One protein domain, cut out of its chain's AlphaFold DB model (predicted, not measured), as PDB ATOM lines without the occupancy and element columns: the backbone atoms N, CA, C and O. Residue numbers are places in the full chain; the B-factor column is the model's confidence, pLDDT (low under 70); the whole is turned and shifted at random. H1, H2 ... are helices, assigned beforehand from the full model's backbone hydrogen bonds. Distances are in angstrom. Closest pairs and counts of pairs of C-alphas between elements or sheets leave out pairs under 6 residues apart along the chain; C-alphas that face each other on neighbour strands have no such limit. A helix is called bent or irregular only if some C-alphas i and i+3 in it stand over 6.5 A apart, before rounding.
ATOM      1  N   VAL A   2     121.279  92.822  65.034       95.88
ATOM      2  CA  VAL A   2     119.871  92.917  65.503       95.88
ATOM      3  C   VAL A   2     119.719  93.858  66.704       95.88
ATOM      4  O   VAL A   2     118.971  94.821  66.598       95.88
ATOM      5  N   HIS A   3     120.474  93.620  67.783       95.88
ATOM      6  CA  HIS A   3     120.527  94.462  68.989       95.88
ATOM      7  C   HIS A   3     120.737  95.941  68.665       95.88
ATOM      8  O   HIS A   3     119.812  96.730  68.798       95.88
ATOM      9  N   LYS A   4     121.872  96.269  68.034       96.12
ATOM     10  CA  LYS A   4     122.197  97.625  67.558       96.12
ATOM     11  C   LYS A   4     121.088  98.287  66.725       96.12
ATOM     12  O   LYS A   4     120.859  99.489  66.829       96.12
ATOM     13  N   THR A   5     120.402  97.516  65.876       97.88
ATOM     14  CA  THR A   5     119.291  98.042  65.066       97.88
ATOM     15  C   THR A   5     118.103  98.399  65.953       97.88
ATOM     16  O   THR A   5     117.537  99.476  65.798       97.88
ATOM     17  N   LEU A   6     117.722  97.513  66.879       98.12
ATOM     18  CA  LEU A   6     116.643  97.771  67.832       98.12
ATOM     19  C   LEU A   6     116.982  98.960  68.730       98.12
ATOM     20  O   LEU A   6     116.180  99.881  68.810       98.12
ATOM     21  N   GLU A   7     118.178  98.998  69.309       98.25
ATOM     22  CA  GLU A   7     118.667 100.136  70.088       98.25
ATOM     23  C   GLU A   7     118.461 101.450  69.313       98.25
ATOM     24  O   GLU A   7     117.690 102.311  69.723       98.25
ATOM     25  N   SER A   8     119.036 101.555  68.114       98.25
ATOM     26  CA  SER A   8     118.982 102.766  67.279       98.25
ATOM     27  C   SER A   8     117.561 103.158  66.839       98.25
ATOM     28  O   SER A   8     117.257 104.336  66.619       98.25
ATOM     29  N   LEU A   9     116.669 102.180  66.665       98.62
ATOM     30  CA  LEU A   9     115.280 102.440  66.291       98.62
ATOM     31  C   LEU A   9     114.459 102.977  67.459       98.62
ATOM     32  O   LEU A   9     113.660 103.890  67.241       98.62
ATOM     33  N   TYR A  10     114.656 102.440  68.662       98.62
ATOM     34  CA  TYR A  10     113.854 102.783  69.835       98.62
ATOM     35  C   TYR A  10     114.450 103.916  70.679       98.62
ATOM     36  O   TYR A  10     113.688 104.598  71.358       98.62
ATOM     37  N   LEU A  11     115.759 104.182  70.593       98.31
ATOM     38  CA  LEU A  11     116.453 105.217  71.374       98.31
ATOM     39  C   LEU A  11     115.776 106.605  71.342       98.31
ATOM     40  O   LEU A  11     115.667 107.219  72.401       98.31
ATOM     41  N   PRO A  12     115.247 107.108  70.202       98.44
ATOM     42  CA  PRO A  12     114.556 108.404  70.171       98.44
ATOM     43  C   PRO A  12     113.258 108.471  70.997       98.44
ATOM     44  O   PRO A  12     112.706 109.557  71.167       98.44
ATOM     45  N   TYR A  13     112.757 107.326  71.465       98.44
ATOM     46  CA  TYR A  13     111.466 107.164  72.139       98.44
ATOM     47  C   TYR A  13     111.586 106.657  73.577       98.44
ATOM     48  O   TYR A  13     110.583 106.273  74.177       98.44
ATOM     49  N   VAL A  14     112.800 106.637  74.128       98.56
ATOM     50  CA  VAL A  14     113.017 106.331  75.545       98.56
ATOM     51  C   VAL A  14     112.211 107.305  76.414       98.56
ATOM     52  O   VAL A  14     112.073 108.485  76.083       98.56
ATOM     53  N   ASP A  15     111.621 106.770  77.483       98.50
ATOM     54  CA  ASP A  15     110.727 107.441  78.434       98.50
ATOM     55  C   ASP A  15     109.424 108.016  77.851       98.50
ATOM     56  O   ASP A  15     108.692 108.737  78.532       98.50
ATOM     57  N   GLN A  16     109.074 107.652  76.615       98.50
ATOM     58  CA  GLN A  16     107.799 108.013  75.998       98.50
ATOM     59  C   GLN A  16     106.829 106.830  76.004       98.50
ATOM     60  O   GLN A  16     107.216 105.674  75.819       98.50
ATOM     61  N   VAL A  17     105.536 107.127  76.162       98.50
ATOM     62  CA  VAL A  17     104.475 106.141  75.926       98.50
ATOM     63  C   VAL A  17     104.389 105.883  74.425       98.50
ATOM     64  O   VAL A  17     104.007 106.767  73.655       98.50
ATOM     65  N   LEU A  18     104.759 104.672  74.004       98.50
ATOM     66  CA  LEU A  18     104.754 104.305  72.593       98.50
ATOM     67  C   LEU A  18     103.329 104.251  72.039       98.50
ATOM     68  O   LEU A  18     102.389 103.811  72.697       98.50
ATOM     69  N   ASP A  19     103.185 104.671  70.785       97.94
ATOM     70  CA  ASP A  19     101.902 104.770  70.101       97.94
ATOM     71  C   ASP A  19     102.059 104.478  68.601       97.94
ATOM     72  O   ASP A  19     103.152 104.219  68.085       97.94
ATOM     73  N   LYS A  20     100.946 104.531  67.868       96.94
ATOM     74  CA  LYS A  20     100.915 104.239  66.430       96.94
ATOM     75  C   LYS A  20     101.807 105.166  65.588       96.94
ATOM     76  O   LYS A  20     102.286 104.737  64.536       96.94
ATOM     77  N   ILE A  21     101.996 106.422  65.991       97.69
ATOM     78  CA  ILE A  21     102.827 107.388  65.261       97.69
ATOM     79  C   ILE A  21     104.294 106.986  65.402       97.69
ATOM     80  O   ILE A  21     104.988 106.897  64.385       97.69
ATOM     81  N   HIS A  22     104.724 106.627  66.614       98.38
ATOM     82  CA  HIS A  22     106.073 106.121  66.875       98.38
ATOM     83  C   HIS A  22     106.387 104.882  66.018       98.38
ATOM     84  O   HIS A  22     107.382 104.858  65.293       98.38
ATOM     85  N   PHE A  23     105.501 103.878  65.985       98.50
ATOM     86  CA  PHE A  23     105.725 102.670  65.171       98.50
ATOM     87  C   PHE A  23     105.717 102.927  63.660       98.50
ATOM     88  O   PHE A  23     106.365 102.197  62.904       98.50
ATOM     89  N   LYS A  24     104.992 103.950  63.189       98.19
ATOM     90  CA  LYS A  24     105.043 104.367  61.783       98.19
ATOM     91  C   LYS A  24     106.422 104.929  61.433       98.19
ATOM     92  O   LYS A  24     106.960 104.559  60.391       98.19
ATOM     93  N   ASP A  25     106.985 105.776  62.291       98.38
ATOM     94  CA  ASP A  25     108.331 106.321  62.099       98.38
ATOM     95  C   ASP A  25     109.414 105.232  62.174       98.38
ATOM     96  O   ASP A  25     110.234 105.123  61.263       98.38
ATOM     97  N   ILE A  26     109.370 104.371  63.198       98.44
ATOM     98  CA  ILE A  26     110.336 103.272  63.381       98.44
ATOM     99  C   ILE A  26     110.435 102.422  62.104       98.44
ATOM    100  O   ILE A  26     111.532 102.133  61.625       98.44
ATOM    101  N   ARG A  27     109.301 102.073  61.485       98.19
ATOM    102  CA  ARG A  27     109.294 101.317  60.221       98.19
ATOM    103  C   ARG A  27     109.878 102.085  59.047       98.19
ATOM    104  O   ARG A  27     110.551 101.479  58.221       98.19
ATOM    105  N   ALA A  28     109.623 103.387  58.967       98.19
ATOM    106  CA  ALA A  28     110.185 104.234  57.919       98.19
ATOM    107  C   ALA A  28     111.719 104.308  58.006       98.19
ATOM    108  O   ALA A  28     112.383 104.391  56.974       98.19
ATOM    109  N   ARG A  29     112.287 104.237  59.217       98.38
ATOM    110  CA  ARG A  29     113.740 104.266  59.445       98.38
ATOM    111  C   ARG A  29     114.428 102.902  59.377       98.38
ATOM    112  O   ARG A  29     115.645 102.872  59.207       98.38
ATOM    113  N   LEU A  30     113.684 101.797  59.489       98.25
ATOM    114  CA  LEU A  30     114.231 100.438  59.591       98.25
ATOM    115  C   LEU A  30     115.314 100.140  58.550       98.25
ATOM    116  O   LEU A  30     116.406  99.725  58.923       98.25
ATOM    117  N   ASP A  31     115.022 100.370  57.269       97.56
ATOM    118  CA  ASP A  31     115.917  99.998  56.165       97.56
ATOM    119  C   ASP A  31     117.256 100.734  56.219       97.56
ATOM    120  O   ASP A  31     118.298 100.138  55.954       97.56
ATOM    121  N   ASN A  32     117.238 102.008  56.612       97.88
ATOM    122  CA  ASN A  32     118.453 102.794  56.780       97.88
ATOM    123  C   ASN A  32     119.240 102.329  58.014       97.88
ATOM    124  O   ASN A  32     120.431 102.041  57.919       97.88
ATOM    125  N   VAL A  33     118.563 102.184  59.155       98.25
ATOM    126  CA  VAL A  33     119.213 101.859  60.430       98.25
ATOM    127  C   VAL A  33     119.843 100.468  60.409       98.25
ATOM    128  O   VAL A  33     120.969 100.300  60.877       98.25
ATOM    129  N   ILE A  34     119.162  99.465  59.847       97.75
ATOM    130  CA  ILE A  34     119.732  98.115  59.765       97.75
ATOM    131  C   ILE A  34     120.907  98.040  58.788       97.75
ATOM    132  O   ILE A  34     121.856  97.296  59.035       97.75
ATOM    133  N   HIS A  35     120.881  98.837  57.716       97.38
ATOM    134  CA  HIS A  35     122.013  98.964  56.802       97.38
ATOM    135  C   HIS A  35     123.227  99.556  57.517       97.38
ATOM    136  O   HIS A  35     124.292  98.945  57.509       97.38
ATOM    137  N   THR A  36     123.056 100.656  58.257       97.12
ATOM    138  CA  THR A  36     124.125 101.224  59.096       97.12
ATOM    139  C   THR A  36     124.634 100.214  60.129       97.12
ATOM    140  O   THR A  36     125.839  99.997  60.249       97.12
ATOM    141  N   ALA A  37     123.732  99.511  60.821       96.50
ATOM    142  CA  ALA A  37     124.112  98.493  61.796       96.50
ATOM    143  C   ALA A  37     124.876  97.314  61.165       96.50
ATOM    144  O   ALA A  37     125.730  96.723  61.833       96.50
ATOM    145  N   TYR A  38     124.583  96.960  59.909       96.69
ATOM    146  CA  TYR A  38     125.341  95.973  59.140       96.69
ATOM    147  C   TYR A  38     126.759  96.465  58.849       96.69
ATOM    148  O   TYR A  38     127.712  95.766  59.197       96.69
ATOM    149  N   LEU A  39     126.904  97.666  58.278       95.69
ATOM    150  CA  LEU A  39     128.209  98.248  57.949       95.69
ATOM    151  C   LEU A  39     129.124  98.293  59.179       95.69
ATOM    152  O   LEU A  39     130.266  97.835  59.117       95.69
ATOM    153  N   ASP A  40     128.585  98.719  60.321       94.00
ATOM    154  CA  ASP A  40     129.330  98.781  61.578       94.00
ATOM    155  C   ASP A  40     129.665  97.396  62.144       94.00
ATOM    156  O   ASP A  40     130.776  97.173  62.618       94.00
ATOM    157  N   SER A  41     128.721  96.444  62.102       91.31
ATOM    158  CA  SER A  41     128.942  95.094  62.655       91.31
ATOM    159  C   SER A  41     129.995  94.311  61.863       91.31
ATOM    160  O   SER A  41     130.680  93.464  62.431       91.31
ATOM    161  N   TYR A  42     130.102  94.562  60.556       90.94
ATOM    162  CA  TYR A  42     131.031  93.874  59.656       90.94
ATOM    163  C   TYR A  42     132.252  94.725  59.278       90.94
ATOM    164  O   TYR A  42     133.066  94.267  58.476       90.94
ATOM    165  N   LEU A  43     132.386  95.930  59.848       92.69
ATOM    166  CA  LEU A  43     133.469  96.885  59.583       92.69
ATOM    167  C   LEU A  43     133.707  97.091  58.076       92.69
ATOM    168  O   LEU A  43     134.832  97.003  57.583       92.69
ATOM    169  N   THR A  44     132.624  97.318  57.333       92.50
ATOM    170  CA  THR A  44     132.623  97.400  55.867       92.50
ATOM    171  C   THR A  44     131.859  98.622  55.375       92.50
ATOM    172  O   THR A  44     131.003  99.153  56.070       92.50
ATOM    173  N   THR A  45     132.153  99.054  54.149       92.00
ATOM    174  CA  THR A  45     131.400 100.090  53.416       92.00
ATOM    175  C   THR A  45     130.596  99.518  52.249       92.00
ATOM    176  O   THR A  45     129.927 100.258  51.536       92.00
ATOM    177  N   GLN A  46     130.700  98.208  52.021       93.25
ATOM    178  CA  GLN A  46     130.049  97.514  50.916       93.25
ATOM    179  C   GLN A  46     128.721  96.917  51.363       93.25
ATOM    180  O   GLN A  46     128.608  96.428  52.487       93.25
ATOM    181  N   ASP A  47     127.760  96.874  50.446       93.38
ATOM    182  CA  ASP A  47     126.489  96.188  50.663       93.38
ATOM    183  C   ASP A  47     126.673  94.685  50.949       93.38
ATOM    184  O   ASP A  47     127.698  94.092  50.583       93.38
ATOM    185  N   PRO A  48     125.692  94.030  51.601       92.19
ATOM    186  CA  PRO A  48     125.713  92.587  51.804       92.19
ATOM    187  C   PRO A  48     125.898  91.822  50.488       92.19
ATOM    188  O   PRO A  48     125.133  91.982  49.540       92.19
ATOM    189  N   GLN A  49     126.895  90.937  50.446       91.31
ATOM    190  CA  GLN A  49     127.177  90.071  49.297       91.31
ATOM    191  C   GLN A  49     127.265  88.599  49.716       91.31
ATOM    192  O   GLN A  49     127.666  88.263  50.835       91.31
ATOM    193  N   GLY A  50     126.885  87.697  48.806       93.06
ATOM    194  CA  GLY A  50     126.928  86.251  49.038       93.06
ATOM    195  C   GLY A  50     126.159  85.836  50.298       93.06
ATOM    196  O   GLY A  50     125.004  86.210  50.488       93.06
ATOM    197  N   LYS A  51     126.811  85.082  51.193       90.56
ATOM    198  CA  LYS A  51     126.197  84.599  52.447       90.56
ATOM    199  C   LYS A  51     125.732  85.722  53.387       90.56
ATOM    200  O   LYS A  51     124.825  85.494  54.186       90.56
ATOM    201  N   ASN A  52     126.312  86.922  53.285       92.38
ATOM    202  CA  ASN A  52     125.942  88.044  54.147       92.38
ATOM    203  C   ASN A  52     124.546  88.582  53.817       92.38
ATOM    204  O   ASN A  52     123.882  89.084  54.716       92.38
ATOM    205  N   ILE A  53     124.064  88.405  52.579       95.25
ATOM    206  CA  ILE A  53     122.681  88.741  52.196       95.25
ATOM    207  C   ILE A  53     121.699  87.951  53.065       95.25
ATOM    208  O   ILE A  53     120.761  88.511  53.619       95.25
ATOM    209  N   ILE A  54     121.953  86.654  53.252       94.06
ATOM    210  CA  ILE A  54     121.083  85.784  54.052       94.06
ATOM    211  C   ILE A  54     121.065  86.250  55.513       94.06
ATOM    212  O   ILE A  54     119.999  86.374  56.109       94.06
ATOM    213  N   MET A  55     122.235  86.540  56.088       92.44
ATOM    214  CA  MET A  55     122.342  87.033  57.468       92.44
ATOM    215  C   MET A  55     121.635  88.383  57.653       92.44
ATOM    216  O   MET A  55     120.952  88.584  58.658       92.44
ATOM    217  N   TYR A  56     121.773  89.281  56.675       95.81
ATOM    218  CA  TYR A  56     121.133  90.591  56.652       95.81
ATOM    219  C   TYR A  56     119.606  90.487  56.632       95.81
ATOM    220  O   TYR A  56     118.938  91.023  57.517       95.81
ATOM    221  N   GLU A  57     119.051  89.719  55.693       96.00
ATOM    222  CA  GLU A  57     117.602  89.530  55.568       96.00
ATOM    223  C   GLU A  57     117.002  88.825  56.794       96.00
ATOM    224  O   GLU A  57     115.931  89.202  57.272       96.00
ATOM    225  N   VAL A  58     117.710  87.847  57.373       95.00
ATOM    226  CA  VAL A  58     117.274  87.188  58.616       95.00
ATOM    227  C   VAL A  58     117.215  88.180  59.778       95.00
ATOM    228  O   VAL A  58     116.236  88.188  60.524       95.00
ATOM    229  N   ALA A  59     118.219  89.047  59.929       95.75
ATOM    230  CA  ALA A  59     118.195  90.074  60.967       95.75
ATOM    231  C   ALA A  59     117.072  91.091  60.740       95.75
ATOM    232  O   ALA A  59     116.354  91.420  61.683       95.75
ATOM    233  N   LYS A  60     116.876  91.544  59.495       97.31
ATOM    234  CA  LYS A  60     115.802  92.476  59.124       97.31
ATOM    235  C   LYS A  60     114.433  91.906  59.453       97.31
ATOM    236  O   LYS A  60     113.581  92.601  60.011       97.31
ATOM    237  N   HIS A  61     114.244  90.619  59.179       95.94
ATOM    238  CA  HIS A  61     113.037  89.891  59.543       95.94
ATOM    239  C   HIS A  61     112.819  89.836  61.057       95.94
ATOM    240  O   HIS A  61     111.710  90.081  61.529       95.94
ATOM    241  N   TYR A  62     113.866  89.556  61.839       96.06
ATOM    242  CA  TYR A  62     113.781  89.532  63.303       96.06
ATOM    243  C   TYR A  62     113.436  90.898  63.897       96.06
ATOM    244  O   TYR A  62     112.524  90.985  64.718       96.06
ATOM    245  N   VAL A  63     114.082  91.968  63.429       97.31
ATOM    246  CA  VAL A  63     113.772  93.340  63.857       97.31
ATOM    247  C   VAL A  63     112.329  93.706  63.496       97.31
ATOM    248  O   VAL A  63     111.586  94.197  64.342       97.31
ATOM    249  N   SER A  64     111.889  93.393  62.274       96.94
ATOM    250  CA  SER A  64     110.511  93.654  61.827       96.94
ATOM    251  C   SER A  64     109.472  92.943  62.694       96.94
ATOM    252  O   SER A  64     108.436  93.524  63.022       96.94
ATOM    253  N   LYS A  65     109.749  91.696  63.096       95.69
ATOM    254  CA  LYS A  65     108.898  90.945  64.027       95.69
ATOM    255  C   LYS A  65     108.831  91.603  65.401       95.69
ATOM    256  O   LYS A  65     107.732  91.726  65.933       95.69
ATOM    257  N   MET A  66     109.965  92.058  65.936       97.06
ATOM    258  CA  MET A  66     110.015  92.765  67.220       97.06
ATOM    259  C   MET A  66     109.142  94.023  67.217       97.06
ATOM    260  O   MET A  66     108.280  94.179  68.078       97.06
ATOM    261  N   ILE A  67     109.282  94.849  66.177       97.62
ATOM    262  CA  ILE A  67     108.473  96.062  65.990       97.62
ATOM    263  C   ILE A  67     106.982  95.721  65.901       97.62
ATOM    264  O   ILE A  67     106.148  96.400  66.494       97.62
ATOM    265  N   ALA A  68     106.625  94.671  65.154       96.38
ATOM    266  CA  ALA A  68     105.235  94.245  65.023       96.38
ATOM    267  C   ALA A  68     104.641  93.750  66.352       96.38
ATOM    268  O   ALA A  68     103.477  94.027  66.625       96.38
ATOM    269  N   HIS A  69     105.424  93.054  67.178       95.69
ATOM    270  CA  HIS A  69     104.992  92.607  68.502       95.69
ATOM    271  C   HIS A  69     104.751  93.763  69.460       95.69
ATOM    272  O   HIS A  69     103.703  93.805  70.096       95.69
ATOM    273  N   ASP A  70     105.683  94.712  69.545       97.38
ATOM    274  CA  ASP A  70     105.497  95.887  70.399       97.38
ATOM    275  C   ASP A  70     104.302  96.730  69.946       97.38
ATOM    276  O   ASP A  70     103.512  97.177  70.777       97.38
ATOM    277  N   GLU A  71     104.110  96.899  68.633       97.69
ATOM    278  CA  GLU A  71     102.930  97.598  68.125       97.69
ATOM    279  C   GLU A  71     101.634  96.858  68.488       97.69
ATOM    280  O   GLU A  71     100.635  97.499  68.810       97.69
ATOM    281  N   GLU A  72     101.628  95.525  68.458       96.38
ATOM    282  CA  GLU A  72     100.459  94.732  68.845       96.38
ATOM    283  C   GLU A  72     100.156  94.831  70.346       96.38
ATOM    284  O   GLU A  72      98.992  94.969  70.729       96.38
ATOM    285  N   LEU A  73     101.183  94.854  71.204       96.06
ATOM    286  CA  LEU A  73     101.007  95.127  72.636       96.06
ATOM    287  C   LEU A  73     100.298  96.468  72.848       96.06
ATOM    288  O   LEU A  73      99.315  96.539  73.585       96.06
ATOM    289  N   VAL A  74     100.739  97.519  72.157       97.69
ATOM    290  CA  VAL A  74     100.128  98.848  72.278       97.69
ATOM    291  C   VAL A  74      98.710  98.878  71.697       97.69
ATOM    292  O   VAL A  74      97.793  99.414  72.317       97.69
ATOM    293  N   LYS A  75      98.475  98.248  70.537       96.75
ATOM    294  CA  LYS A  75      97.138  98.160  69.917       96.75
ATOM    295  C   LYS A  75      96.115  97.436  70.786       96.75
ATOM    296  O   LYS A  75      94.939  97.788  70.745       96.75
ATOM    297  N   THR A  76      96.551  96.444  71.557       96.00
ATOM    298  CA  THR A  76      95.691  95.686  72.480       96.00
ATOM    299  C   THR A  76      95.410  96.428  73.791       96.00
ATOM    300  O   THR A  76      94.737  95.888  74.665       96.00
ATOM    301  N   GLY A  77      95.856  97.685  73.908       96.56
ATOM    302  CA  GLY A  77      95.543  98.579  75.020       96.56
ATOM    303  C   GLY A  77      96.609  98.625  76.111       96.56
ATOM    304  O   GLY A  77      96.370  99.247  77.144       96.56
ATOM    305  N   ASN A  78      97.771  97.994  75.908       98.12
ATOM    306  CA  ASN A  78      98.861  98.077  76.873       98.12
ATOM    307  C   ASN A  78      99.613  99.407  76.747       98.12
ATOM    308  O   ASN A  78      99.833  99.920  75.650       98.12
ATOM    309  N   THR A  79     100.069  99.928  77.881       98.56
ATOM    310  CA  THR A  79     101.006 101.052  77.941       98.56
ATOM    311  C   THR A  79     102.420 100.493  77.929       98.56
ATOM    312  O   THR A  79     102.792  99.777  78.856       98.56
TER     313      THR A  79
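AT A GLANCE: This is residues 2 to 79 of the 231 residues of the protein "PDDEXK_1 domain-containing protein" of Nonlabens ulvanivorans (UniProt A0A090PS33). What shape do these atoms make? One long helix, H3, runs along most of a rod, and H2, bent in two arms, folds back beside it; arm H2a is side by side with H3, while arm H2b turns off at a steep tilt. The short helix H1 packs on both arms and on residues 59 to 63 of H3. What is the make-up? The printed part has 78 residues with three named helices, H1, H2, H3 in chain order, and no named strand: all helix. It is only just compact, close to loose, with a radius of gyration of the C-alphas of 13.6 A and spans of 42 by 20 by 17 A.

IN THESE COORDINATES: Where does H1 lie? H1, residues 2 to 13, starts at C-alpha 2 (119.871, 92.917, 65.503); it is irregular, with C-alphas 9 and 12 7.2 A apart. Where is H2 bent? By its hydrogen bonds it was assigned as one helix, residues 20 to 41, but C-alphas 28 and 31 are 7.3 A apart; its arms are H2a, residues 20 to 28, 12.6 A long, and H2b, residues 31 to 41, 15.4 A long. And H3? Residues 51 to 75 span 36.5 A, ending at C-alpha 75 (97.138, 98.160, 69.917).

HOW THE PARTS SIT: What does H1 touch? It touches H2b at a steep tilt of 52 degrees, closest C-alphas Thr 5 and Ile 34, 5.3 A. With residues 9 to 13 alone it only just touches H2a, with 3 pairs of C-alphas within 8 A, closest Leu 9 and Ile 26, 5.8 A; the two form a helical hairpin. With residues 2 to 6 alone it touches H3, closest C-alphas Val 2 and Ala 59, 5.6 A. How do H2's arms stand to H3? H2a touches residues 64 to 75 of H3 at a shallow tilt of 8 degrees, opposite ways, closest C-alphas Phe 23 and Glu 71, 6.5 A. H2b and H3 are close but not clearly touching, closest C-alphas Ile 34 and Lys 60, 6.9 A. Do the backbones pair? Every O i to N i+4 pair is within hydrogen-bond range in H2a, H2b and H3, and 6 of 8 in H1.

THE WHOLE: How large is it? The two C-alphas farthest apart, Gly 50 and Gly 77, are 42.6 A apart. Is anything cut or uncertain? The printed part has no cut, both links are short, and no printed residue is under 70 in pLDDT.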